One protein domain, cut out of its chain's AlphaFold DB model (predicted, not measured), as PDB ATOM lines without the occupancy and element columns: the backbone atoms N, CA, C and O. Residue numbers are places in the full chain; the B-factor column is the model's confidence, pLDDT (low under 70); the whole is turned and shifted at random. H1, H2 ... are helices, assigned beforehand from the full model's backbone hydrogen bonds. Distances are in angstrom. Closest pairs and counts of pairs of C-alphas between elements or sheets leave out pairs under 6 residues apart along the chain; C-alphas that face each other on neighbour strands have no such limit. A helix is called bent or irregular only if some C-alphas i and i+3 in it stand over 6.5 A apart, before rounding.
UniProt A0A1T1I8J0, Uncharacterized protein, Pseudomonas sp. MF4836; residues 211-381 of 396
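AT A GLANCE: This is residues 211 to 381 of the 396 residues of an uncharacterized protein of Pseudomonas sp. MF4836 (UniProt A0A1T1I8J0). A long, kinked helix, H5, is crossed by H1 and H7; towards one end of the domain the helical hairpin H8 and H9 packs on H7 through H8, and towards the other lies a looser group of short helices, H2, H3 and H4. The shape is elongated, with spans of 50 by 32 by 29 A, yet compact, with a radius of gyration of the C-alphas of 16.8 A. The printed part has 171 residues, 105 of them in nine named helices, H1 to H9 in chain order; it is all helix, with no named strand.

IN THESE COORDINATES: H5, the longest helix, holds residues 285 to 307 and spans 28.8 A, from C-alpha 285 at (-35.539, -43.528, 32.409) to C-alpha 307 at (-57.037, -47.633, 13.757). It has a kink of 56 degrees near residue 292 and is irregular: C-alphas 291 and 294 are 8.0 A apart. H1 is residues 211 to 223, 18.5 A, beginning at C-alpha 211 (-41.195, -49.523, 21.673). H7 is residues 319 to 332, 19.9 A; H8 is 336 to 351, 22.3 A; H9 is 367 to 379, 18.5 A, ending at C-alpha 379 (-60.144, -42.231, 5.472). The shorter helices are H2, 255 to 258, 4.8 A; H3, 260 to 268, 12.4 A; H4, 272 to 280, 12.5 A; and H6, 310 to 313, 5.0 A.

HOW THE PARTS SIT: H5 is the hub, touching four helices. H1 touches it at a steep tilt of 68 degrees, only just short of perpendicular, opposite ways; the closest C-alphas, Cys 218 and Tyr 292, are 5.0 A apart. H7 touches residues 299 to 303 of H5, about perpendicular at 79 degrees, closest at C-alphas 303 and 326, 5.6 A. H4 touches residues 286 to 290 of H5, closest at C-alphas 279 and 287, 4.8 A. H5 and H6 touch only at the corner, closest at C-alphas 304 and 310, 6.0 A. H1 touches H7, closest at C-alphas 213 and 319, 4.9 A, and H2, closest at C-alphas 211 and 257, 5.4 A. H2 and H3 only just touch, only at the corner, with 3 pairs of C-alphas within 8 A, the closest those of 255 and 263 at 6.2 A. H3 and H4 are apart. H7 touches H8, closest at C-alphas 325 and 343, 6.3 A. H8 and H9 form a hairpin at a shallow tilt of 9 degrees, closest at C-alphas 344 and 371, 6.7 A. Every O i to N i+4 pair is within hydrogen-bond range in H1, H3, H4, H7, H8 and H9, and 17 of 19 are in H5; H2 and H6 are too short for such a pair.

THE WHOLE: The C-alphas farthest apart, Ala 273 and Glu 379, are 51.1 A from each other. The printed part has no cut. The links H1 to H2, 31 residues, and H8 to H9, 15 residues, are long. Mean pLDDT of the printed part is 71.8; 69 residues are under 70, among them 253 to 282 and 353 to 365.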
ATOM      1  N   GLN A 211     -41.778 -49.833  20.372       67.94
ATOM      2  CA  GLN A 211     -41.195 -49.523  21.673       67.94
ATOM      3  C   GLN A 211     -40.791 -48.048  21.799       67.94
ATOM      4  O   GLN A 211     -40.922 -47.442  22.861       67.94
ATOM      5  N   LYS A 212     -40.366 -47.416  20.702       75.50
ATOM      6  CA  LYS A 212     -40.105 -45.974  20.676       75.50
ATOM      7  C   LYS A 212     -41.396 -45.154  20.783       75.50
ATOM      8  O   LYS A 212     -41.369 -44.112  21.434       75.50
ATOM      9  N   VAL A 213     -42.514 -45.624  20.218       76.81
ATOM     10  CA  VAL A 213     -43.851 -45.031  20.441       76.81
ATOM     11  C   VAL A 213     -44.195 -45.070  21.934       76.81
ATOM     12  O   VAL A 213     -44.542 -44.039  22.507       76.81
ATOM     13  N   ILE A 214     -44.005 -46.221  22.584       74.75
ATOM     14  CA  ILE A 214     -44.299 -46.422  24.010       74.75
ATOM     15  C   ILE A 214     -43.432 -45.520  24.902       74.75
ATOM     16  O   ILE A 214     -43.950 -44.858  25.801       74.75
ATOM     17  N   VAL A 215     -42.124 -45.421  24.640       76.25
ATOM     18  CA  VAL A 215     -41.229 -44.528  25.404       76.25
ATOM     19  C   VAL A 215     -41.650 -43.062  25.257       76.25
ATOM     20  O   VAL A 215     -41.731 -42.353  26.258       76.25
ATOM     21  N   ASN A 216     -41.977 -42.612  24.039       81.56
ATOM     22  CA  ASN A 216     -42.464 -41.246  23.818       81.56
ATOM     23  C   ASN A 216     -43.792 -40.994  24.555       81.56
ATOM     24  O   ASN A 216     -43.994 -39.918  25.113       81.56
ATOM     25  N   LEU A 217     -44.691 -41.982  24.593       82.44
ATOM     26  CA  LEU A 217     -45.935 -41.908  25.361       82.44
ATOM     27  C   LEU A 217     -45.682 -41.794  26.868       82.44
ATOM     28  O   LEU A 217     -46.371 -41.030  27.538       82.44
ATOM     29  N   CYS A 218     -44.680 -42.493  27.406       78.56
ATOM     30  CA  CYS A 218     -44.297 -42.358  28.812       78.56
ATOM     31  C   CYS A 218     -43.848 -40.924  29.138       78.56
ATOM     32  O   CYS A 218     -44.273 -40.354  30.144       78.56
ATOM     33  N   GLU A 219     -43.039 -40.315  28.264       83.06
ATOM     34  CA  GLU A 219     -42.635 -38.908  28.392       83.06
ATOM     35  C   GLU A 219     -43.841 -37.965  28.310       83.06
ATOM     36  O   GLU A 219     -43.974 -37.062  29.138       83.06
ATOM     37  N   LEU A 220     -44.763 -38.218  27.377       83.06
ATOM     38  CA  LEU A 220     -45.998 -37.450  27.240       83.06
ATOM     39  C   LEU A 220     -46.883 -37.532  28.482       83.06
ATOM     40  O   LEU A 220     -47.333 -36.496  28.973       83.06
ATOM     41  N   TYR A 221     -47.135 -38.729  29.011       79.62
ATOM     42  CA  TYR A 221     -47.948 -38.878  30.215       79.62
ATOM     43  C   TYR A 221     -47.323 -38.158  31.398       79.62
ATOM     44  O   TYR A 221     -48.033 -37.418  32.075       79.62
ATOM     45  N   ARG A 222     -46.010 -38.309  31.592       81.88
ATOM     46  CA  ARG A 222     -45.273 -37.641  32.665       81.88
ATOM     47  C   ARG A 222     -45.330 -36.119  32.555       81.88
ATOM     48  O   ARG A 222     -45.538 -35.428  33.549       81.88
ATOM     49  N   ASN A 223     -45.112 -35.581  31.359       77.25
ATOM     50  CA  ASN A 223     -45.076 -34.136  31.148       77.25
ATOM     51  C   ASN A 223     -46.452 -33.482  31.292       77.25
ATOM     52  O   ASN A 223     -46.536 -32.303  31.621       77.25
ATOM     53  N   ASN A 224     -47.521 -34.252  31.080       72.00
ATOM     54  CA  ASN A 224     -48.892 -33.758  31.022       72.00
ATOM     55  C   ASN A 224     -49.772 -34.392  32.117       72.00
ATOM     56  O   ASN A 224     -50.970 -34.610  31.924       72.00
ATOM     57  N   GLU A 225     -49.186 -34.706  33.278       69.44
ATOM     58  CA  GLU A 225     -49.919 -35.263  34.426       69.44
ATOM     59  C   GLU A 225     -50.924 -34.270  35.010       69.44
ATOM     60  O   GLU A 225     -52.041 -34.650  35.352       69.44
ATOM     61  N   THR A 226     -50.537 -32.998  35.107       59.09
ATOM     62  CA  THR A 226     -51.307 -31.954  35.798       59.09
ATOM     63  C   THR A 226     -52.176 -31.117  34.864       59.09
ATOM     64  O   THR A 226     -53.077 -30.428  35.331       59.09
ATOM     65  N   SER A 227     -51.929 -31.162  33.553       52.38
ATOM     66  CA  SER A 227     -52.669 -30.388  32.554       52.38
ATOM     67  C   SER A 227     -53.165 -31.297  31.436       52.38
ATOM     68  O   SER A 227     -52.395 -31.810  30.632       52.38
ATOM     69  N   VAL A 228     -54.486 -31.480  31.376       47.72
ATOM     70  CA  VAL A 228     -55.180 -32.154  30.259       47.72
ATOM     71  C   VAL A 228     -55.460 -31.161  29.112       47.72
ATOM     72  O   VAL A 228     -55.818 -31.544  27.994       47.72
ATOM     73  N   ILE A 229     -55.326 -29.861  29.394       49.38
ATOM     74  CA  ILE A 229     -55.914 -28.770  28.610       49.38
ATOM     75  C   ILE A 229     -54.881 -28.142  27.664       49.38
ATOM     76  O   ILE A 229     -55.212 -27.844  26.510       49.38
ATOM     77  N   GLU A 230     -53.628 -28.014  28.102       55.31
ATOM     78  CA  GLU A 230     -52.560 -27.354  27.343       55.31
ATOM     79  C   GLU A 230     -51.884 -28.315  26.344       55.31
ATOM     80  O   GLU A 230     -52.125 -29.524  26.340       55.31
ATOM     81  N   GLN A 231     -51.165 -27.766  25.362       64.75
ATOM     82  CA  GLN A 231     -50.505 -28.554  24.315       64.75
ATOM     83  C   GLN A 231     -49.597 -29.619  24.933       64.75
ATOM     84  O   GLN A 231     -48.933 -29.351  25.927       64.75
ATOM     85  N   ALA A 232     -49.560 -30.812  24.334       67.00
ATOM     86  CA  ALA A 232     -48.753 -31.885  24.892       67.00
ATOM     87  C   ALA A 232     -47.264 -31.526  24.825       67.00
ATOM     88  O   ALA A 232     -46.746 -31.233  23.746       67.00
ATOM     89  N   ASP A 233     -46.599 -31.552  25.976       71.19
ATOM     90  CA  ASP A 233     -45.167 -31.286  26.081       71.19
ATOM     91  C   ASP A 233     -44.339 -32.553  25.784       71.19
ATOM     92  O   ASP A 233     -44.394 -33.543  26.517       71.19
ATOM     93  N   PHE A 234     -43.562 -32.503  24.700       66.12
ATOM     94  CA  PHE A 234     -42.658 -33.563  24.231       66.12
ATOM     95  C   PHE A 234     -41.217 -33.417  24.727       66.12
ATOM     96  O   PHE A 234     -40.314 -34.105  24.245       66.12
ATOM     97  N   LYS A 235     -40.945 -32.496  25.652       71.50
ATOM     98  CA  LYS A 235     -39.593 -32.305  26.164       71.50
ATOM     99  C   LYS A 235     -39.105 -33.582  26.847       71.50
ATOM    100  O   LYS A 235     -39.666 -34.010  27.856       71.50
ATOM    101  N   ARG A 236     -38.020 -34.158  26.319       70.38
ATOM    102  CA  ARG A 236     -37.360 -35.312  26.942       70.38
ATOM    103  C   ARG A 236     -36.964 -34.983  28.374       70.38
ATOM    104  O   ARG A 236     -36.377 -33.927  28.630       70.38
ATOM    105  N   ARG A 237     -37.298 -35.881  29.300       70.94
ATOM    106  CA  ARG A 237     -37.048 -35.694  30.740       70.94
ATOM    107  C   ARG A 237     -35.797 -36.394  31.228       70.94
ATOM    108  O   ARG A 237     -35.142 -35.868  32.124       70.94
ATOM    109  N   PHE A 238     -35.465 -37.529  30.626       71.50
ATOM    110  CA  PHE A 238     -34.227 -38.228  30.918       71.50
ATOM    111  C   PHE A 238     -33.154 -37.825  29.902       71.50
ATOM    112  O   PHE A 238     -33.422 -37.637  28.710       71.50
ATOM    113  N   ASP A 239     -31.924 -37.680  30.379       73.56
ATOM    114  CA  ASP A 239     -30.773 -37.368  29.541       73.56
ATOM    115  C   ASP A 239     -29.995 -38.647  29.235       73.56
ATOM    116  O   ASP A 239     -29.448 -39.293  30.121       73.56
ATOM    117  N   ARG A 240     -29.879 -38.983  27.950       69.12
ATOM    118  CA  ARG A 240     -29.160 -40.174  27.481       69.12
ATOM    119  C   ARG A 240     -27.676 -40.192  27.857       69.12
ATOM    120  O   ARG A 240     -27.068 -41.249  27.767       69.12
ATOM    121  N   GLN A 241     -27.075 -39.060  28.216       72.25
ATOM    122  CA  GLN A 241     -25.667 -38.996  28.613       72.25
ATOM    123  C   GLN A 241     -25.460 -39.126  30.121       72.25
ATOM    124  O   GLN A 241     -24.387 -39.542  30.556       72.25
ATOM    125  N   THR A 242     -26.454 -38.743  30.925       77.69
ATOM    126  CA  THR A 242     -26.315 -38.648  32.386       77.69
ATOM    127  C   THR A 242     -27.248 -39.566  33.163       77.69
ATOM    128  O   THR A 242     -27.027 -39.744  34.360       77.69
ATOM    129  N   ASP A 243     -28.222 -40.187  32.498       83.88
ATOM    130  CA  ASP A 243     -29.189 -41.085  33.114       83.88
ATOM    131  C   ASP A 243     -28.506 -42.287  33.801       83.88
ATOM    132  O   ASP A 243     -27.626 -42.922  33.208       83.88
ATOM    133  N   PRO A 244     -28.892 -42.604  35.051       76.50
ATOM    134  CA  PRO A 244     -28.237 -43.641  35.836       76.50
ATOM    135  C   PRO A 244     -28.378 -45.037  35.224       76.50
ATOM    136  O   PRO A 244     -27.421 -45.798  35.306       76.50
ATOM    137  N   LEU A 245     -29.502 -45.356  34.568       76.25
ATOM    138  CA  LEU A 245     -29.683 -46.640  33.888       76.25
ATOM    139  C   LEU A 245     -28.807 -46.708  32.634       76.25
ATOM    140  O   LEU A 245     -28.174 -47.727  32.376       76.25
ATOM    141  N   VAL A 246     -28.713 -45.603  31.886       78.25
ATOM    142  CA  VAL A 246     -27.872 -45.532  30.679       78.25
ATOM    143  C   VAL A 246     -26.377 -45.646  30.995       78.25
ATOM    144  O   VAL A 246     -25.614 -46.144  30.171       78.25
ATOM    145  N   LYS A 247     -25.956 -45.217  32.189       83.75
ATOM    146  CA  LYS A 247     -24.569 -45.320  32.663       83.75
ATOM    147  C   LYS A 247     -24.200 -46.666  33.280       83.75
ATOM    148  O   LYS A 247     -23.031 -46.850  33.610       83.75
ATOM    149  N   MET A 248     -25.149 -47.577  33.478       80.81
ATOM    150  CA  MET A 248     -24.827 -48.885  34.036       80.81
ATOM    151  C   MET A 248     -24.010 -49.716  33.046       80.81
ATOM    152  O   MET A 248     -24.385 -49.861  31.881       80.81
ATOM    153  N   ASP A 249     -22.916 -50.306  33.529       81.12
ATOM    154  CA  ASP A 249     -22.076 -51.186  32.722       81.12
ATOM    155  C   ASP A 249     -22.899 -52.350  32.154       81.12
ATOM    156  O   ASP A 249     -23.618 -53.046  32.870       81.12
ATOM    157  N   GLY A 250     -22.802 -52.545  30.837       76.69
ATOM    158  CA  GLY A 250     -23.552 -53.568  30.103       76.69
ATOM    159  C   GLY A 250     -24.941 -53.136  29.618       76.69
ATOM    160  O   GLY A 250     -25.531 -53.850  28.806       76.69
ATOM    161  N   PHE A 251     -25.455 -51.968  30.024       73.62
ATOM    162  CA  PHE A 251     -26.712 -51.456  29.483       73.62
ATOM    163  C   PHE A 251     -26.496 -50.802  28.117       73.62
ATOM    164  O   PHE A 251     -25.768 -49.819  27.976       73.62
ATOM    165  N   ASN A 252     -27.183 -51.301  27.088       70.38
ATOM    166  CA  ASN A 252     -27.186 -50.672  25.770       70.38
ATOM    167  C   ASN A 252     -28.517 -49.960  25.517       70.38
ATOM    168  O   ASN A 252     -29.521 -50.589  25.183       70.38
ATOM    169  N   ALA A 253     -28.508 -48.626  25.569       66.31
ATOM    170  CA  ALA A 253     -29.694 -47.808  25.320       66.31
ATOM    171  C   ALA A 253     -30.306 -48.000  23.916       66.31
ATOM    172  O   ALA A 253     -31.462 -47.650  23.703       66.31
ATOM    173  N   LYS A 254     -29.575 -48.560  22.941       64.00
ATOM    174  CA  LYS A 254     -30.165 -48.918  21.640       64.00
ATOM    175  C   LYS A 254     -31.129 -50.103  21.758       64.00
ATOM    176  O   LYS A 254     -32.140 -50.111  21.060       64.00
ATOM    177  N   HIS A 255     -30.860 -51.045  22.667       63.16
ATOM    178  CA  HIS A 255     -31.706 -52.224  22.882       63.16
ATOM    179  C   HIS A 255     -33.098 -51.847  23.399       63.16
ATOM    180  O   HIS A 255     -34.051 -52.549  23.087       63.16
ATOM    181  N   LEU A 256     -33.257 -50.681  24.042       60.25
ATOM    182  CA  LEU A 256     -34.574 -50.121  24.388       60.25
ATOM    183  C   LEU A 256     -35.536 -50.057  23.208       60.25
ATOM    184  O   LEU A 256     -36.736 -50.056  23.425       60.25
ATOM    185  N   TYR A 257     -35.031 -49.958  21.980       60.41
ATOM    186  CA  TYR A 257     -35.861 -49.768  20.794       60.41
ATOM    187  C   TYR A 257     -35.831 -50.959  19.839       60.41
ATOM    188  O   TYR A 257     -36.670 -51.027  18.940       60.41
ATOM    189  N   THR A 258     -34.855 -51.855  19.994       54.03
ATOM    190  CA  THR A 258     -34.571 -52.933  19.037       54.03
ATOM    191  C   THR A 258     -34.605 -54.325  19.649       54.03
ATOM    192  O   THR A 258     -34.732 -55.284  18.901       54.03
ATOM    193  N   ASP A 259     -34.444 -54.443  20.967       57.28
ATOM    194  CA  ASP A 259     -34.376 -55.724  21.671       57.28
ATOM    195  C   ASP A 259     -34.898 -55.591  23.120       57.28
ATOM    196  O   ASP A 259     -34.120 -55.480  24.079       57.28
ATOM    197  N   PRO A 260     -36.232 -55.577  23.292       53.12
ATOM    198  CA  PRO A 260     -36.867 -55.477  24.603       53.12
ATOM    199  C   PRO A 260     -36.512 -56.641  25.540       53.12
ATOM    200  O   PRO A 260     -36.453 -56.447  26.753       53.12
ATOM    201  N   ALA A 261     -36.232 -57.833  25.001       52.50
ATOM    202  CA  ALA A 261     -35.894 -59.017  25.788       52.50
ATOM    203  C   ALA A 261     -34.510 -58.890  26.446       52.50
ATOM    204  O   ALA A 261     -34.359 -59.194  27.631       52.50
ATOM    205  N   SER A 262     -33.519 -58.361  25.723       58.00
ATOM    206  CA  SER A 262     -32.205 -58.053  26.300       58.00
ATOM    207  C   SER A 262     -32.278 -56.961  27.365       58.00
ATOM    208  O   SER A 262     -31.610 -57.055  28.392       58.00
ATOM    209  N   VAL A 263     -33.113 -55.935  27.163       56.03
ATOM    210  CA  VAL A 263     -33.346 -54.897  28.184       56.03
ATOM    211  C   VAL A 263     -33.975 -55.506  29.429       56.03
ATOM    212  O   VAL A 263     -33.491 -55.277  30.532       56.03
ATOM    213  N   LYS A 264     -35.011 -56.325  29.255       54.59
ATOM    214  CA  LYS A 264     -35.685 -57.052  30.331       54.59
ATOM    215  C   LYS A 264     -34.702 -57.915  31.132       54.59
ATOM    216  O   LYS A 264     -34.652 -57.817  32.355       54.59
ATOM    217  N   SER A 265     -33.880 -58.709  30.444       57.75
ATOM    218  CA  SER A 265     -32.847 -59.546  31.068       57.75
ATOM    219  C   SER A 265     -31.813 -58.715  31.834       57.75
ATOM    220  O   SER A 265     -31.448 -59.060  32.957       57.75
ATOM    221  N   PHE A 266     -31.382 -57.583  31.274       62.97
ATOM    222  CA  PHE A 266     -30.468 -56.677  31.959       62.97
ATOM    223  C   PHE A 266     -31.092 -56.104  33.237       62.97
ATOM    224  O   PHE A 266     -30.478 -56.172  34.298       62.97
ATOM    225  N   LEU A 267     -32.326 -55.592  33.153       60.66
ATOM    226  CA  LEU A 267     -33.041 -54.995  34.283       60.66
ATOM    227  C   LEU A 267     -33.247 -55.987  35.440       60.66
ATOM    228  O   LEU A 267     -33.156 -55.584  36.600       60.66
ATOM    229  N   LEU A 268     -33.467 -57.277  35.158       55.97
ATOM    230  CA  LEU A 268     -33.567 -58.324  36.187       55.97
ATOM    231  C   LEU A 268     -32.307 -58.415  37.041       55.97
ATOM    232  O   LEU A 268     -32.400 -58.430  38.267       55.97
ATOM    233  N   ASN A 269     -31.146 -58.383  36.390       61.47
ATOM    234  CA  ASN A 269     -29.844 -58.579  37.020       61.47
ATOM    235  C   ASN A 269     -29.319 -57.340  37.763       61.47
ATOM    236  O   ASN A 269     -28.271 -57.406  38.407       61.47
ATOM    237  N   ILE A 270     -30.026 -56.206  37.700       65.75
ATOM    238  CA  ILE A 270     -29.662 -55.010  38.463       65.75
ATOM    239  C   ILE A 270     -29.883 -55.279  39.966       65.75
ATOM    240  O   ILE A 270     -30.982 -55.687  40.356       65.75
ATOM    241  N   PRO A 271     -28.894 -55.000  40.835       65.69
ATOM    242  CA  PRO A 271     -29.058 -55.127  42.281       65.69
ATOM    243  C   PRO A 271     -30.225 -54.285  42.814       65.69
ATOM    244  O   PRO A 271     -30.401 -53.135  42.412       65.69
ATOM    245  N   HIS A 272     -30.980 -54.821  43.778       54.50
ATOM    246  CA  HIS A 272     -32.163 -54.155  44.340       54.50
ATOM    247  C   HIS A 272     -31.875 -52.721  44.826       54.50
ATOM    248  O   HIS A 272     -32.584 -51.789  44.460       54.50
ATOM    249  N   ALA A 273     -30.767 -52.505  45.543       56.75
ATOM    250  CA  ALA A 273     -30.371 -51.174  46.014       56.75
ATOM    251  C   ALA A 273     -30.168 -50.151  44.874       56.75
ATOM    252  O   ALA A 273     -30.487 -48.973  45.027       56.75
ATOM    253  N   ALA A 274     -29.680 -50.596  43.709       61.16
ATOM    254  CA  ALA A 274     -29.516 -49.740  42.538       61.16
ATOM    255  C   ALA A 274     -30.865 -49.425  41.870       61.16
ATOM    256  O   ALA A 274     -31.083 -48.288  41.455       61.16
ATOM    257  N   LYS A 275     -31.796 -50.392  41.829       59.25
ATOM    258  CA  LYS A 275     -33.178 -50.167  41.368       59.25
ATOM    259  C   LYS A 275     -33.873 -49.106  42.222       59.25
ATOM    260  O   LYS A 275     -34.405 -48.150  41.667       59.25
ATOM    261  N   VAL A 276     -33.781 -49.217  43.550       53.19
ATOM    262  CA  VAL A 276     -34.358 -48.248  44.501       53.19
ATOM    263  C   VAL A 276     -33.771 -46.845  44.301       53.19
ATOM    264  O   VAL A 276     -34.508 -45.862  44.229       53.19
ATOM    265  N   ALA A 277     -32.448 -46.732  44.138       61.09
ATOM    266  CA  ALA A 277     -31.796 -45.444  43.895       61.09
ATOM    267  C   ALA A 277     -32.237 -44.791  42.570       61.09
ATOM    268  O   ALA A 277     -32.426 -43.575  42.506       61.09
ATOM    269  N   MET A 278     -32.426 -45.589  41.513       65.75
ATOM    270  CA  MET A 278     -32.931 -45.098  40.230       65.75
ATOM    271  C   MET A 278     -34.407 -44.709  40.310       65.75
ATOM    272  O   MET A 278     -34.757 -43.629  39.839       65.75
ATOM    273  N   ALA A 279     -35.237 -45.528  40.965       58.50
ATOM    274  CA  ALA A 279     -36.658 -45.272  41.191       58.50
ATOM    275  C   ALA A 279     -36.897 -43.933  41.914       58.50
ATOM    276  O   ALA A 279     -37.759 -43.150  41.503       58.50
ATOM    277  N   ALA A 280     -36.063 -43.613  42.914       56.47
ATOM    278  CA  ALA A 280     -36.110 -42.346  43.646       56.47
ATOM    279  C   ALA A 280     -35.868 -41.110  42.753       56.47
ATOM    280  O   ALA A 280     -36.375 -40.018  43.037       56.47
ATOM    281  N   ASN A 281     -35.134 -41.256  41.645       69.94
ATOM    282  CA  ASN A 281     -34.961 -40.189  40.666       69.94
ATOM    283  C   ASN A 281     -36.135 -40.159  39.678       69.94
ATOM    284  O   ASN A 281     -36.119 -40.821  38.645       69.94
ATOM    285  N   ARG A 282     -37.109 -39.280  39.938       66.88
ATOM    286  CA  ARG A 282     -38.319 -39.087  39.110       66.88
ATOM    287  C   ARG A 282     -38.075 -38.752  37.632       66.88
ATOM    288  O   ARG A 282     -39.019 -38.829  36.848       66.88
ATOM    289  N   ASN A 283     -36.867 -38.325  37.265       72.19
ATOM    290  CA  ASN A 283     -36.494 -38.006  35.886       72.19
ATOM    291  C   ASN A 283     -35.626 -39.096  35.243       72.19
ATOM    292  O   ASN A 283     -35.199 -38.920  34.104       72.19
ATOM    293  N   SER A 284     -35.338 -40.190  35.955       75.56
ATOM    294  CA  SER A 284     -34.624 -41.317  35.373       75.56
ATOM    295  C   SER A 284     -35.509 -42.053  34.370       75.56
ATOM    296  O   SER A 284     -36.733 -42.126  34.519       75.56
ATOM    297  N   LEU A 285     -34.881 -42.641  33.357       72.44
ATOM    298  CA  LEU A 285     -35.539 -43.528  32.409       72.44
ATOM    299  C   LEU A 285     -36.192 -44.712  33.134       72.44
ATOM    300  O   LEU A 285     -37.296 -45.106  32.773       72.44
ATOM    301  N   TYR A 286     -35.539 -45.244  34.170       70.31
ATOM    302  CA  TYR A 286     -36.074 -46.339  34.977       70.31
ATOM    303  C   TYR A 286     -37.411 -45.957  35.627       70.31
ATOM    304  O   TYR A 286     -38.404 -46.651  35.431       70.31
ATOM    305  N   SER A 287     -37.478 -44.813  36.316       66.19
ATOM    306  CA  SER A 287     -38.718 -44.329  36.937       66.19
ATOM    307  C   SER A 287     -39.785 -43.985  35.904       66.19
ATOM    308  O   SER A 287     -40.964 -44.249  36.120       66.19
ATOM    309  N   LEU A 288     -39.394 -43.414  34.762       71.50
ATOM    310  CA  LEU A 288     -40.325 -43.077  33.689       71.50
ATOM    311  C   LEU A 288     -41.004 -44.329  33.120       71.50
ATOM    312  O   LEU A 288     -42.226 -44.358  32.970       71.50
ATOM    313  N   LEU A 289     -40.222 -45.371  32.841       67.25
ATOM    314  CA  LEU A 289     -40.751 -46.646  32.372       67.25
ATOM    315  C   LEU A 289     -41.581 -47.326  33.465       67.25
ATOM    316  O   LEU A 289     -42.704 -47.739  33.199       67.25
ATOM    317  N   SER A 290     -41.094 -47.364  34.704       60.81
ATOM    318  CA  SER A 290     -41.825 -47.968  35.824       60.81
ATOM    319  C   SER A 290     -43.207 -47.339  36.030       60.81
ATOM    320  O   SER A 290     -44.178 -48.050  36.266       60.81
ATOM    321  N   ASN A 291     -43.315 -46.015  35.894       61.53
ATOM    322  CA  ASN A 291     -44.543 -45.287  36.220       61.53
ATOM    323  C   ASN A 291     -45.558 -45.234  35.072       61.53
ATOM    324  O   ASN A 291     -46.759 -45.150  35.328       61.53
ATOM    325  N   TYR A 292     -45.110 -45.239  33.808       69.94
ATOM    326  CA  TYR A 292     -46.009 -44.996  32.668       69.94
ATOM    327  C   TYR A 292     -45.985 -46.062  31.581       69.94
ATOM    328  O   TYR A 292     -46.812 -45.975  30.676       69.94
ATOM    329  N   HIS A 293     -45.103 -47.064  31.641       67.44
ATOM    330  CA  HIS A 293     -44.954 -48.019  30.542       67.44
ATOM    331  C   HIS A 293     -46.250 -48.752  30.216       67.44
ATOM    332  O   HIS A 293     -46.656 -48.778  29.060       67.44
ATOM    333  N   HIS A 294     -46.937 -49.308  31.214       55.31
ATOM    334  CA  HIS A 294     -48.173 -50.042  30.948       55.31
ATOM    335  C   HIS A 294     -49.291 -49.130  30.434       55.31
ATOM    336  O   HIS A 294     -50.011 -49.482  29.508       55.31
ATOM    337  N   LYS A 295     -49.393 -47.912  30.973       67.88
ATOM    338  CA  LYS A 295     -50.341 -46.910  30.479       67.88
ATOM    339  C   LYS A 295     -50.077 -46.555  29.014       67.88
ATOM    340  O   LYS A 295     -51.005 -46.484  28.216       67.88
ATOM    341  N   ALA A 296     -48.810 -46.355  28.666       71.62
ATOM    342  CA  ALA A 296     -48.366 -46.115  27.302       71.62
ATOM    343  C   ALA A 296     -48.641 -47.309  26.386       71.62
ATOM    344  O   ALA A 296     -49.135 -47.118  25.281       71.62
ATOM    345  N   GLN A 297     -48.380 -48.525  26.857       65.50
ATOM    346  CA  GLN A 297     -48.678 -49.746  26.128       65.50
ATOM    347  C   GLN A 297     -50.183 -49.860  25.852       65.50
ATOM    348  O   GLN A 297     -50.570 -49.905  24.691       65.50
ATOM    349  N   ASN A 298     -51.038 -49.755  26.871       63.62
ATOM    350  CA  ASN A 298     -52.493 -49.816  26.702       63.62
ATOM    351  C   ASN A 298     -53.018 -48.755  25.730       63.62
ATOM    352  O   ASN A 298     -53.935 -49.023  24.960       63.62
ATOM    353  N   ALA A 299     -52.448 -47.550  25.739       74.19
ATOM    354  CA  ALA A 299     -52.827 -46.506  24.793       74.19
ATOM    355  C   ALA A 299     -52.464 -46.869  23.344       74.19
ATOM    356  O   ALA A 299     -53.257 -46.610  22.440       74.19
ATOM    357  N   VAL A 300     -51.303 -47.499  23.119       75.31
ATOM    358  CA  VAL A 300     -50.934 -48.042  21.801       75.31
ATOM    359  C   VAL A 300     -51.900 -49.150  21.398       75.31
ATOM    360  O   VAL A 300     -52.446 -49.086  20.307       75.31
ATOM    361  N   GLU A 301     -52.183 -50.108  22.277       64.75
ATOM    362  CA  GLU A 301     -53.070 -51.240  21.974       64.75
ATOM    363  C   GLU A 301     -54.501 -50.775  21.656       64.75
ATOM    364  O   GLU A 301     -55.103 -51.204  20.670       64.75
ATOM    365  N   LYS A 302     -55.036 -49.825  22.437       72.75
ATOM    366  CA  LYS A 302     -56.333 -49.182  22.169       72.75
ATOM    367  C   LYS A 302     -56.335 -48.468  20.820       72.75
ATOM    368  O   LYS A 302     -57.323 -48.555  20.087       72.75
ATOM    369  N   PHE A 303     -55.247 -47.772  20.498       82.06
ATOM    370  CA  PHE A 303     -55.086 -47.104  19.214       82.06
ATOM    371  C   PHE A 303     -55.024 -48.120  18.068       82.06
ATOM    372  O   PHE A 303     -55.731 -47.949  17.083       82.06
ATOM    373  N   GLU A 304     -54.260 -49.206  18.195       77.75
ATOM    374  CA  GLU A 304     -54.150 -50.241  17.160       77.75
ATOM    375  C   GLU A 304     -55.455 -50.995  16.932       77.75
ATOM    376  O   GLU A 304     -55.831 -51.279  15.795       77.75
ATOM    377  N   TYR A 305     -56.185 -51.285  18.008       73.62
ATOM    378  CA  TYR A 305     -57.496 -51.910  17.918       73.62
ATOM    379  C   TYR A 305     -58.475 -51.059  17.099       73.62
ATOM    380  O   TYR A 305     -59.236 -51.582  16.275       73.62
ATOM    381  N   ALA A 306     -58.442 -49.745  17.326       74.38
ATOM    382  CA  ALA A 306     -59.282 -48.788  16.633       74.38
ATOM    383  C   ALA A 306     -58.807 -48.571  15.186       74.38
ATOM    384  O   ALA A 306     -59.593 -48.701  14.254       74.38
ATOM    385  N   TYR A 307     -57.534 -48.253  14.986       80.25
ATOM    386  CA  TYR A 307     -57.037 -47.633  13.757       80.25
ATOM    387  C   TYR A 307     -56.122 -48.540  12.919       80.25
ATOM    388  O   TYR A 307     -55.740 -48.161  11.814       80.25
ATOM    389  N   GLY A 308     -55.811 -49.743  13.405       74.00
ATOM    390  CA  GLY A 308     -54.860 -50.669  12.790       74.00
ATOM    391  C   GLY A 308     -53.431 -50.517  13.332       74.00
ATOM    392  O   GLY A 308     -53.156 -49.584  14.088       74.00
ATOM    393  N   PRO A 309     -52.515 -51.433  12.965       78.31
ATOM    394  CA  PRO A 309     -51.157 -51.485  13.511       78.31
ATOM    395  C   PRO A 309     -50.410 -50.152  13.380       78.31
ATOM    396  O   PRO A 309     -50.403 -49.538  12.309       78.31
ATOM    397  N   VAL A 310     -49.747 -49.685  14.444       78.19
ATOM    398  CA  VAL A 310     -49.145 -48.338  14.450       78.19
ATOM    399  C   VAL A 310     -47.989 -48.177  13.462       78.19
ATOM    400  O   VAL A 310     -47.725 -47.070  12.992       78.19
ATOM    401  N   ASN A 311     -47.298 -49.272  13.150       76.94
ATOM    402  CA  ASN A 311     -46.221 -49.333  12.164       76.94
ATOM    403  C   ASN A 311     -46.725 -49.222  10.716       76.94
ATOM    404  O   ASN A 311     -45.945 -48.884   9.828       76.94
ATOM    405  N   GLU A 312     -48.009 -49.490  10.485       79.06
ATOM    406  CA  GLU A 312     -48.646 -49.471   9.166       79.06
ATOM    407  C   GLU A 312     -49.595 -48.281   8.999       79.06
ATOM    408  O   GLU A 312     -49.830 -47.833   7.878       79.06
ATOM    409  N   PHE A 313     -50.085 -47.723  10.111       81.19
ATOM    410  CA  PHE A 313     -51.086 -46.662  10.139       81.19
ATOM    411  C   PHE A 313     -50.726 -45.462   9.256       81.19
ATOM    412  O   PHE A 313     -51.525 -45.047   8.418       81.19
ATOM    413  N   CYS A 314     -49.531 -44.884   9.421       81.25
ATOM    414  CA  CYS A 314     -49.065 -43.765   8.600       81.25
ATOM    415  C   CYS A 314     -47.546 -43.846   8.370       81.25
ATOM    416  O   CYS A 314     -46.775 -43.396   9.218       81.25
ATOM    417  N   PRO A 315     -47.091 -44.351   7.209       74.56
ATOM    418  CA  PRO A 315     -45.662 -44.523   6.917       74.56
ATOM    419  C   PRO A 315     -44.846 -43.221   6.900       74.56
ATOM    420  O   PRO A 315     -43.633 -43.242   7.096       74.56
ATOM    421  N   ALA A 316     -45.498 -42.080   6.650       75.50
ATOM    422  CA  ALA A 316     -44.859 -40.763   6.664       75.50
ATOM    423  C   ALA A 316     -44.683 -40.194   8.086       75.50
ATOM    424  O   ALA A 316     -43.908 -39.252   8.277       75.50
ATOM    425  N   ALA A 317     -45.393 -40.746   9.076       78.25
ATOM    426  CA  ALA A 317     -45.366 -40.288  10.457       78.25
ATOM    427  C   ALA A 317     -44.174 -40.870  11.227       78.25
ATOM    428  O   ALA A 317     -43.767 -42.016  11.041       78.25
ATOM    429  N   THR A 318     -43.616 -40.077  12.141       82.25
ATOM    430  CA  THR A 318     -42.625 -40.569  13.104       82.25
ATOM    431  C   THR A 318     -43.303 -41.256  14.285       82.25
ATOM    432  O   THR A 318     -44.485 -41.042  14.563       82.25
ATOM    433  N   GLU A 319     -42.537 -42.022  15.066       82.06
ATOM    434  CA  GLU A 319     -43.056 -42.662  16.279       82.06
ATOM    435  C   GLU A 319     -43.568 -41.641  17.312       82.06
ATOM    436  O   GLU A 319     -44.417 -41.971  18.134       82.06
ATOM    437  N   GLN A 320     -43.081 -40.394  17.269       80.94
ATOM    438  CA  GLN A 320     -43.576 -39.300  18.113       80.94
ATOM    439  C   GLN A 320     -44.967 -38.825  17.683       80.94
ATOM    440  O   GLN A 320     -45.802 -38.549  18.539       80.94
ATOM    441  N   VAL A 321     -45.235 -38.758  16.374       83.44
ATOM    442  CA  VAL A 321     -46.563 -38.402  15.844       83.44
ATOM    443  C   VAL A 321     -47.581 -39.482  16.188       83.44
ATOM    444  O   VAL A 321     -48.679 -39.167  16.635       83.44
ATOM    445  N   ILE A 322     -47.216 -40.756  16.049       86.12
ATOM    446  CA  ILE A 322     -48.092 -41.861  16.450       86.12
ATOM    447  C   ILE A 322     -48.352 -41.830  17.961       86.12
ATOM    448  O   ILE A 322     -49.507 -41.870  18.379       86.12
ATOM    449  N   ALA A 323     -47.305 -41.676  18.780       86.44
ATOM    450  CA  ALA A 323     -47.436 -41.534  20.233       86.44
ATOM    451  C   ALA A 323     -48.372 -40.376  20.604       86.44
ATOM    452  O   ALA A 323     -49.178 -40.483  21.523       86.44
ATOM    453  N   TYR A 324     -48.304 -39.278  19.854       85.94
ATOM    454  CA  TYR A 324     -49.180 -38.139  20.051       85.94
ATOM    455  C   TYR A 324     -50.656 -38.455  19.813       85.94
ATOM    456  O   TYR A 324     -51.515 -38.077  20.609       85.94
ATOM    457  N   LEU A 325     -50.952 -39.120  18.697       86.62
ATOM    458  CA  LEU A 325     -52.317 -39.472  18.326       86.62
ATOM    459  C   LEU A 325     -52.895 -40.488  19.313       86.62
ATOM    460  O   LEU A 325     -54.014 -40.293  19.781       86.62
ATOM    461  N   ALA A 326     -52.107 -41.488  19.717       85.94
ATOM    462  CA  ALA A 326     -52.484 -42.433  20.766       85.94
ATOM    463  C   ALA A 326     -52.762 -41.726  22.106       85.94
ATOM    464  O   ALA A 326     -53.774 -41.994  22.749       85.94
ATOM    465  N   PHE A 327     -51.930 -40.751  22.492       85.94
ATOM    466  CA  PHE A 327     -52.147 -39.949  23.701       85.94
ATOM    467  C   PHE A 327     -53.460 -39.155  23.653       85.94
ATOM    468  O   PHE A 327     -54.186 -39.089  24.646       85.94
ATOM    469  N   LEU A 328     -53.770 -38.528  22.512       80.94
ATOM    470  CA  LEU A 328     -55.004 -37.762  22.340       80.94
ATOM    471  C   LEU A 328     -56.250 -38.656  22.339       80.94
ATOM    472  O   LEU A 328     -57.258 -38.256  22.926       80.94
ATOM    473  N   ASP A 329     -56.187 -39.829  21.703       81.38
ATOM    474  CA  ASP A 329     -57.277 -40.811  21.713       81.38
ATOM    475  C   ASP A 329     -57.586 -41.263  23.145       81.38
ATOM    476  O   ASP A 329     -58.727 -41.145  23.599       81.38
ATOM    477  N   ASP A 330     -56.547 -41.670  23.880       77.75
ATOM    478  CA  ASP A 330     -56.655 -42.193  25.242       77.75
ATOM    479  C   ASP A 330     -57.155 -41.135  26.239       77.75
ATOM    480  O   ASP A 330     -58.088 -41.374  27.004       77.75
ATOM    481  N   LYS A 331     -56.598 -39.915  26.210       70.56
ATOM    482  CA  LYS A 331     -56.939 -38.871  27.195       70.56
ATOM    483  C   LYS A 331     -58.290 -38.206  26.979       70.56
ATOM    484  O   LYS A 331     -58.854 -37.678  27.938       70.56
ATOM    485  N   LYS A 332     -58.771 -38.127  25.737       63.44
ATOM    486  CA  LYS A 332     -59.965 -37.337  25.396       63.44
ATOM    487  C   LYS A 332     -61.123 -38.168  24.852       63.44
ATOM    488  O   LYS A 332     -62.157 -37.574  24.548       63.44
ATOM    489  N   LEU A 333     -60.964 -39.493  24.746       59.72
ATOM    490  CA  LEU A 333     -61.973 -40.406  24.199       59.72
ATOM    491  C   LEU A 333     -62.550 -39.863  22.880       59.72
ATOM    492  O   LEU A 333     -63.767 -39.784  22.695       59.72
ATOM    493  N   LEU A 334     -61.669 -39.390  21.995       66.00
ATOM    494  CA  LEU A 334     -62.087 -38.740  20.757       66.00
ATOM    495  C   LEU A 334     -62.568 -39.786  19.758       66.00
ATOM    496  O   LEU A 334     -61.954 -40.832  19.586       66.00
ATOM    497  N   GLY A 335     -63.654 -39.477  19.052       68.94
ATOM    498  CA  GLY A 335     -63.993 -40.212  17.836       68.94
ATOM    499  C   GLY A 335     -63.000 -39.895  16.713       68.94
ATOM    500  O   GLY A 335     -62.396 -38.818  16.707       68.94
ATOM    501  N   LYS A 336     -62.902 -40.795  15.732       80.81
ATOM    502  CA  LYS A 336     -62.055 -40.717  14.527       80.81
ATOM    503  C   LYS A 336     -61.906 -39.297  13.947       80.81
ATOM    504  O   LYS A 336     -60.801 -38.760  13.902       80.81
ATOM    505  N   ASP A 337     -63.013 -38.639  13.598       78.50
ATOM    506  CA  ASP A 337     -62.993 -37.299  12.983       78.50
ATOM    507  C   ASP A 337     -62.456 -36.209  13.920       78.50
ATOM    508  O   ASP A 337     -61.783 -35.263  13.500       78.50
ATOM    509  N   GLN A 338     -62.756 -36.326  15.216       79.38
ATOM    510  CA  GLN A 338     -62.282 -35.378  16.218       79.38
ATOM    511  C   GLN A 338     -60.798 -35.572  16.508       79.38
ATOM    512  O   GLN A 338     -60.092 -34.577  16.683       79.38
ATOM    513  N   LEU A 339     -60.331 -36.822  16.536       83.38
ATOM    514  CA  LEU A 339     -58.924 -37.153  16.704       83.38
ATOM    515  C   LEU A 339     -58.103 -36.617  15.532       83.38
ATOM    516  O   LEU A 339     -57.128 -35.903  15.760       83.38
ATOM    517  N   MET A 340     -58.544 -36.865  14.296       85.94
ATOM    518  CA  MET A 340     -57.897 -36.333  13.095       85.94
ATOM    519  C   MET A 340     -57.831 -34.801  13.138       85.94
ATOM    520  O   MET A 340     -56.753 -34.219  13.014       85.94
ATOM    521  N   LYS A 341     -58.966 -34.129  13.378       83.62
ATOM    522  CA  LYS A 341     -59.025 -32.662  13.407       83.62
ATOM    523  C   LYS A 341     -58.116 -32.065  14.485       83.62
ATOM    524  O   LYS A 341     -57.347 -31.150  14.194       83.62
ATOM    525  N   GLN A 342     -58.188 -32.571  15.719       78.25
ATOM    526  CA  GLN A 342     -57.360 -32.067  16.821       78.25
ATOM    527  C   GLN A 342     -55.880 -32.404  16.629       78.25
ATOM    528  O   GLN A 342     -55.030 -31.571  16.943       78.25
ATOM    529  N   GLY A 343     -55.572 -33.592  16.106       80.94
ATOM    530  CA  GLY A 343     -54.213 -34.017  15.791       80.94
ATOM    531  C   GLY A 343     -53.556 -33.075  14.787       80.94
ATOM    532  O   GLY A 343     -52.500 -32.522  15.078       80.94
ATOM    533  N   LEU A 344     -54.217 -32.808  13.655       83.56
ATOM    534  CA  LEU A 344     -53.701 -31.912  12.613       83.56
ATOM    535  C   LEU A 344     -53.509 -30.476  13.118       83.56
ATOM    536  O   LEU A 344     -52.449 -29.889  12.902       83.56
ATOM    537  N   GLU A 345     -54.505 -29.920  13.819       81.69
ATOM    538  CA  GLU A 345     -54.432 -28.552  14.351       81.69
ATOM    539  C   GLU A 345     -53.275 -28.399  15.346       81.69
ATOM    540  O   GLU A 345     -52.531 -27.416  15.320       81.69
ATOM    541  N   ARG A 346     -53.106 -29.374  16.244       76.69
ATOM    542  CA  ARG A 346     -52.069 -29.295  17.270       76.69
ATOM    543  C   ARG A 346     -50.676 -29.609  16.724       76.69
ATOM    544  O   ARG A 346     -49.740 -28.957  17.172       76.69
ATOM    545  N   LEU A 347     -50.534 -30.514  15.751       77.69
ATOM    546  CA  LEU A 347     -49.263 -30.752  15.047       77.69
ATOM    547  C   LEU A 347     -48.789 -29.499  14.300       77.69
ATOM    548  O   LEU A 347     -47.607 -29.170  14.333       77.69
ATOM    549  N   GLU A 348     -49.707 -28.754  13.684       78.62
ATOM    550  CA  GLU A 348     -49.385 -27.488  13.018       78.62
ATOM    551  C   GLU A 348     -48.977 -26.391  14.001       78.62
ATOM    552  O   GLU A 348     -48.014 -25.669  13.764       78.62
ATOM    553  N   LYS A 349     -49.662 -26.284  15.141       76.44
ATOM    554  CA  LYS A 349     -49.231 -25.359  16.198       76.44
ATOM    555  C   LYS A 349     -47.880 -25.757  16.789       76.44
ATOM    556  O   LYS A 349     -47.120 -24.893  17.200       76.44
ATOM    557  N   ALA A 350     -47.601 -27.051  16.858       70.38
ATOM    558  CA  ALA A 350     -46.376 -27.589  17.418       70.38
ATOM    559  C   ALA A 350     -45.155 -27.375  16.509       70.38
ATOM    560  O   ALA A 350     -44.069 -27.084  17.006       70.38
ATOM    561  N   SER A 351     -45.334 -27.459  15.188       70.94
ATOM    562  CA  SER A 351     -44.248 -27.314  14.210       70.94
ATOM    563  C   SER A 351     -43.647 -25.906  14.136       70.94
ATOM    564  O   SER A 351     -42.534 -25.744  13.645       70.94
ATOM    565  N   ILE A 352     -44.361 -24.895  14.635       72.94
ATOM    566  CA  ILE A 352     -43.917 -23.494  14.659       72.94
ATOM    567  C   ILE A 352     -43.302 -23.074  16.006       72.94
ATOM    568  O   ILE A 352     -42.898 -21.923  16.164       72.94
ATOM    569  N   MET A 353     -43.233 -23.974  16.994       69.81
ATOM    570  CA  MET A 353     -42.673 -23.670  18.314       69.81
ATOM    571  C   MET A 353     -41.153 -23.845  18.323       69.81
ATOM    572  O   MET A 353     -40.636 -24.926  18.061       69.81
ATOM    573  N   THR A 354     -40.424 -22.805  18.725       59.44
ATOM    574  CA  THR A 354     -38.949 -22.782  18.719       59.44
ATOM    575  C   THR A 354     -38.280 -23.702  19.746       59.44
ATOM    576  O   THR A 354     -37.089 -23.963  19.632       59.44
ATOM    577  N   ASN A 355     -39.018 -24.189  20.751       59.94
ATOM    578  CA  ASN A 355     -38.458 -24.913  21.901       59.94
ATOM    579  C   ASN A 355     -38.891 -26.390  21.988       59.94
ATOM    580  O   ASN A 355     -38.661 -27.026  23.018       59.94
ATOM    581  N   MET A 356     -39.534 -26.939  20.951       60.41
ATOM    582  CA  MET A 356     -39.929 -28.351  20.933       60.41
ATOM    583  C   MET A 356     -38.836 -29.232  20.328       60.41
ATOM    584  O   MET A 356     -38.328 -28.968  19.245       60.41
ATOM    585  N   ASN A 357     -38.470 -30.292  21.052       61.50
ATOM    586  CA  ASN A 357     -37.487 -31.280  20.610       61.50
ATOM    587  C   ASN A 357     -38.198 -32.454  19.921       61.50
ATOM    588  O   ASN A 357     -38.284 -33.556  20.475       61.50
ATOM    589  N   THR A 358     -38.781 -32.184  18.754       63.44
ATOM    590  CA  THR A 358     -39.647 -33.127  18.043       63.44
ATOM    591  C   THR A 358     -39.292 -33.244  16.569       63.44
ATOM    592  O   THR A 358     -39.152 -32.254  15.858       63.44
ATOM    593  N   ASP A 359     -39.216 -34.489  16.106       67.69
ATOM    594  CA  ASP A 359     -39.146 -34.825  14.689       67.69
ATOM    595  C   ASP A 359     -40.541 -35.270  14.257       67.69
ATOM    596  O   ASP A 359     -40.958 -36.392  14.553       67.69
ATOM    597  N   TYR A 360     -41.287 -34.399  13.578       68.06
ATOM    598  CA  TYR A 360     -42.632 -34.728  13.089       68.06
ATOM    599  C   TYR A 360     -42.616 -35.463  11.750       68.06
ATOM    600  O   TYR A 360     -43.517 -36.250  11.470       68.06
ATOM    601  N   THR A 361     -41.594 -35.227  10.931       61.53
ATOM    602  CA  THR A 361     -41.471 -35.801   9.591       61.53
ATOM    603  C   THR A 361     -40.156 -36.559   9.440       61.53
ATOM    604  O   THR A 361     -39.255 -36.482  10.277       61.53
ATOM    605  N   SER A 362     -40.048 -37.367   8.386       63.47
ATOM    606  CA  SER A 362     -38.745 -37.868   7.941       63.47
ATOM    607  C   SER A 362     -38.020 -36.804   7.109       63.47
ATOM    608  O   SER A 362     -38.669 -35.902   6.582       63.47
ATOM    609  N   GLU A 363     -36.713 -36.965   6.890       61.72
ATOM    610  CA  GLU A 363     -35.904 -36.083   6.024       61.72
ATOM    611  C   GLU A 363     -36.469 -35.915   4.598       61.72
ATOM    612  O   GLU A 363     -36.133 -34.954   3.912       61.72
ATOM    613  N   LYS A 364     -37.335 -36.832   4.147       62.62
ATOM    614  CA  LYS A 364     -37.924 -36.848   2.800       62.62
ATOM    615  C   LYS A 364     -39.336 -36.255   2.706       62.62
ATOM    616  O   LYS A 364     -39.849 -36.158   1.598       62.62
ATOM    617  N   PHE A 365     -39.973 -35.893   3.824       68.19
ATOM    618  CA  PHE A 365     -41.374 -35.451   3.840       68.19
ATOM    619  C   PHE A 365     -41.539 -34.087   4.508       68.19
ATOM    620  O   PHE A 365     -40.962 -33.814   5.562       68.19
ATOM    621  N   THR A 366     -42.379 -33.243   3.912       78.38
ATOM    622  CA  THR A 366     -42.789 -31.966   4.495       78.38
ATOM    623  C   THR A 366     -43.958 -32.151   5.465       78.38
ATOM    624  O   THR A 366     -44.629 -33.184   5.504       78.38
ATOM    625  N   MET A 367     -44.252 -31.111   6.250       80.62
ATOM    626  CA  MET A 367     -45.432 -31.095   7.118       80.62
ATOM    627  C   MET A 367     -46.745 -31.179   6.315       80.62
ATOM    628  O   MET A 367     -47.721 -31.742   6.802       80.62
ATOM    629  N   GLN A 368     -46.786 -30.643   5.089       80.31
ATOM    630  CA  GLN A 368     -47.957 -30.779   4.215       80.31
ATOM    631  C   GLN A 368     -48.152 -32.230   3.767       80.31
ATOM    632  O   GLN A 368     -49.279 -32.724   3.814       80.31
ATOM    633  N   ASP A 369     -47.064 -32.928   3.436       79.44
ATOM    634  CA  ASP A 369     -47.113 -34.349   3.081       79.44
ATOM    635  C   ASP A 369     -47.617 -35.183   4.262       79.44
ATOM    636  O   ASP A 369     -48.532 -35.988   4.106       79.44
ATOM    637  N   LEU A 370     -47.099 -34.932   5.472       81.69
ATOM    638  CA  LEU A 370     -47.563 -35.610   6.685       81.69
ATOM    639  C   LEU A 370     -49.071 -35.430   6.901       81.69
ATOM    640  O   LEU A 370     -49.768 -36.400   7.191       81.69
ATOM    641  N   LYS A 371     -49.587 -34.205   6.741       84.62
ATOM    642  CA  LYS A 371     -51.024 -33.929   6.869       84.62
ATOM    643  C   LYS A 371     -51.839 -34.711   5.839       84.62
ATOM    644  O   LYS A 371     -52.835 -35.324   6.209       84.62
ATOM    645  N   ALA A 372     -51.415 -34.711   4.575       83.62
ATOM    646  CA  ALA A 372     -52.101 -35.434   3.507       83.62
ATOM    647  C   ALA A 372     -52.110 -36.952   3.758       83.62
ATOM    648  O   ALA A 372     -53.149 -37.599   3.621       83.62
ATOM    649  N   HIS A 373     -50.976 -37.510   4.190       83.50
ATOM    650  CA  HIS A 373     -50.870 -38.919   4.555       83.50
ATOM    651  C   HIS A 373     -51.756 -39.273   5.751       83.50
ATOM    652  O   HIS A 373     -52.467 -40.267   5.682       83.50
ATOM    653  N   LEU A 374     -51.784 -38.445   6.801       85.00
ATOM    654  CA  LEU A 374     -52.654 -38.667   7.959       85.00
ATOM    655  C   LEU A 374     -54.138 -38.651   7.580       85.00
ATOM    656  O   LEU A 374     -54.867 -39.538   8.007       85.00
ATOM    657  N   VAL A 375     -54.585 -37.686   6.767       86.38
ATOM    658  CA  VAL A 375     -55.979 -37.642   6.284       86.38
ATOM    659  C   VAL A 375     -56.327 -38.940   5.558       86.38
ATOM    660  O   VAL A 375     -57.306 -39.591   5.910       86.38
ATOM    661  N   LYS A 376     -55.473 -39.370   4.623       85.31
ATOM    662  CA  LYS A 376     -55.666 -40.618   3.877       85.31
ATOM    663  C   LYS A 376     -55.692 -41.850   4.789       85.31
ATOM    664  O   LYS A 376     -56.528 -42.728   4.593       85.31
ATOM    665  N   SER A 377     -54.812 -41.915   5.788       84.69
ATOM    666  CA  SER A 377     -54.794 -42.992   6.784       84.69
ATOM    667  C   SER A 377     -56.101 -43.058   7.568       84.69
ATOM    668  O   SER A 377     -56.646 -44.140   7.743       84.69
ATOM    669  N   PHE A 378     -56.655 -41.914   7.987       84.12
ATOM    670  CA  PHE A 378     -57.957 -41.875   8.655       84.12
ATOM    671  C   PHE A 378     -59.111 -42.265   7.716       84.12
ATOM    672  O   PHE A 378     -60.003 -42.997   8.132       84.12
ATOM    673  N   GLU A 379     -59.103 -41.858   6.448       83.19
ATOM    674  CA  GLU A 379     -60.144 -42.231   5.472       83.19
ATOM    675  C   GLU A 379     -60.239 -43.747   5.228       83.19
ATOM    676  O   GLU A 379     -61.333 -44.263   5.014       83.19
ATOM    677  N   GLN A 380     -59.114 -44.465   5.297       77.94
ATOM    678  CA  GLN A 380     -59.038 -45.912   5.053       77.94
ATOM    679  C   GLN A 380     -59.613 -46.777   6.186       77.94
ATOM    680  O   GLN A 380     -59.748 -47.988   6.029       77.94
ATOM    681  N   ILE A 381     -59.960 -46.175   7.323       76.50
ATOM    682  CA  ILE A 381     -60.439 -46.889   8.508       76.50
ATOM    683  C   ILE A 381     -61.951 -47.102   8.417       76.50
ATOM    684  O   ILE A 381     -62.706 -46.137   8.304       76.50
TER     685      ILE A 381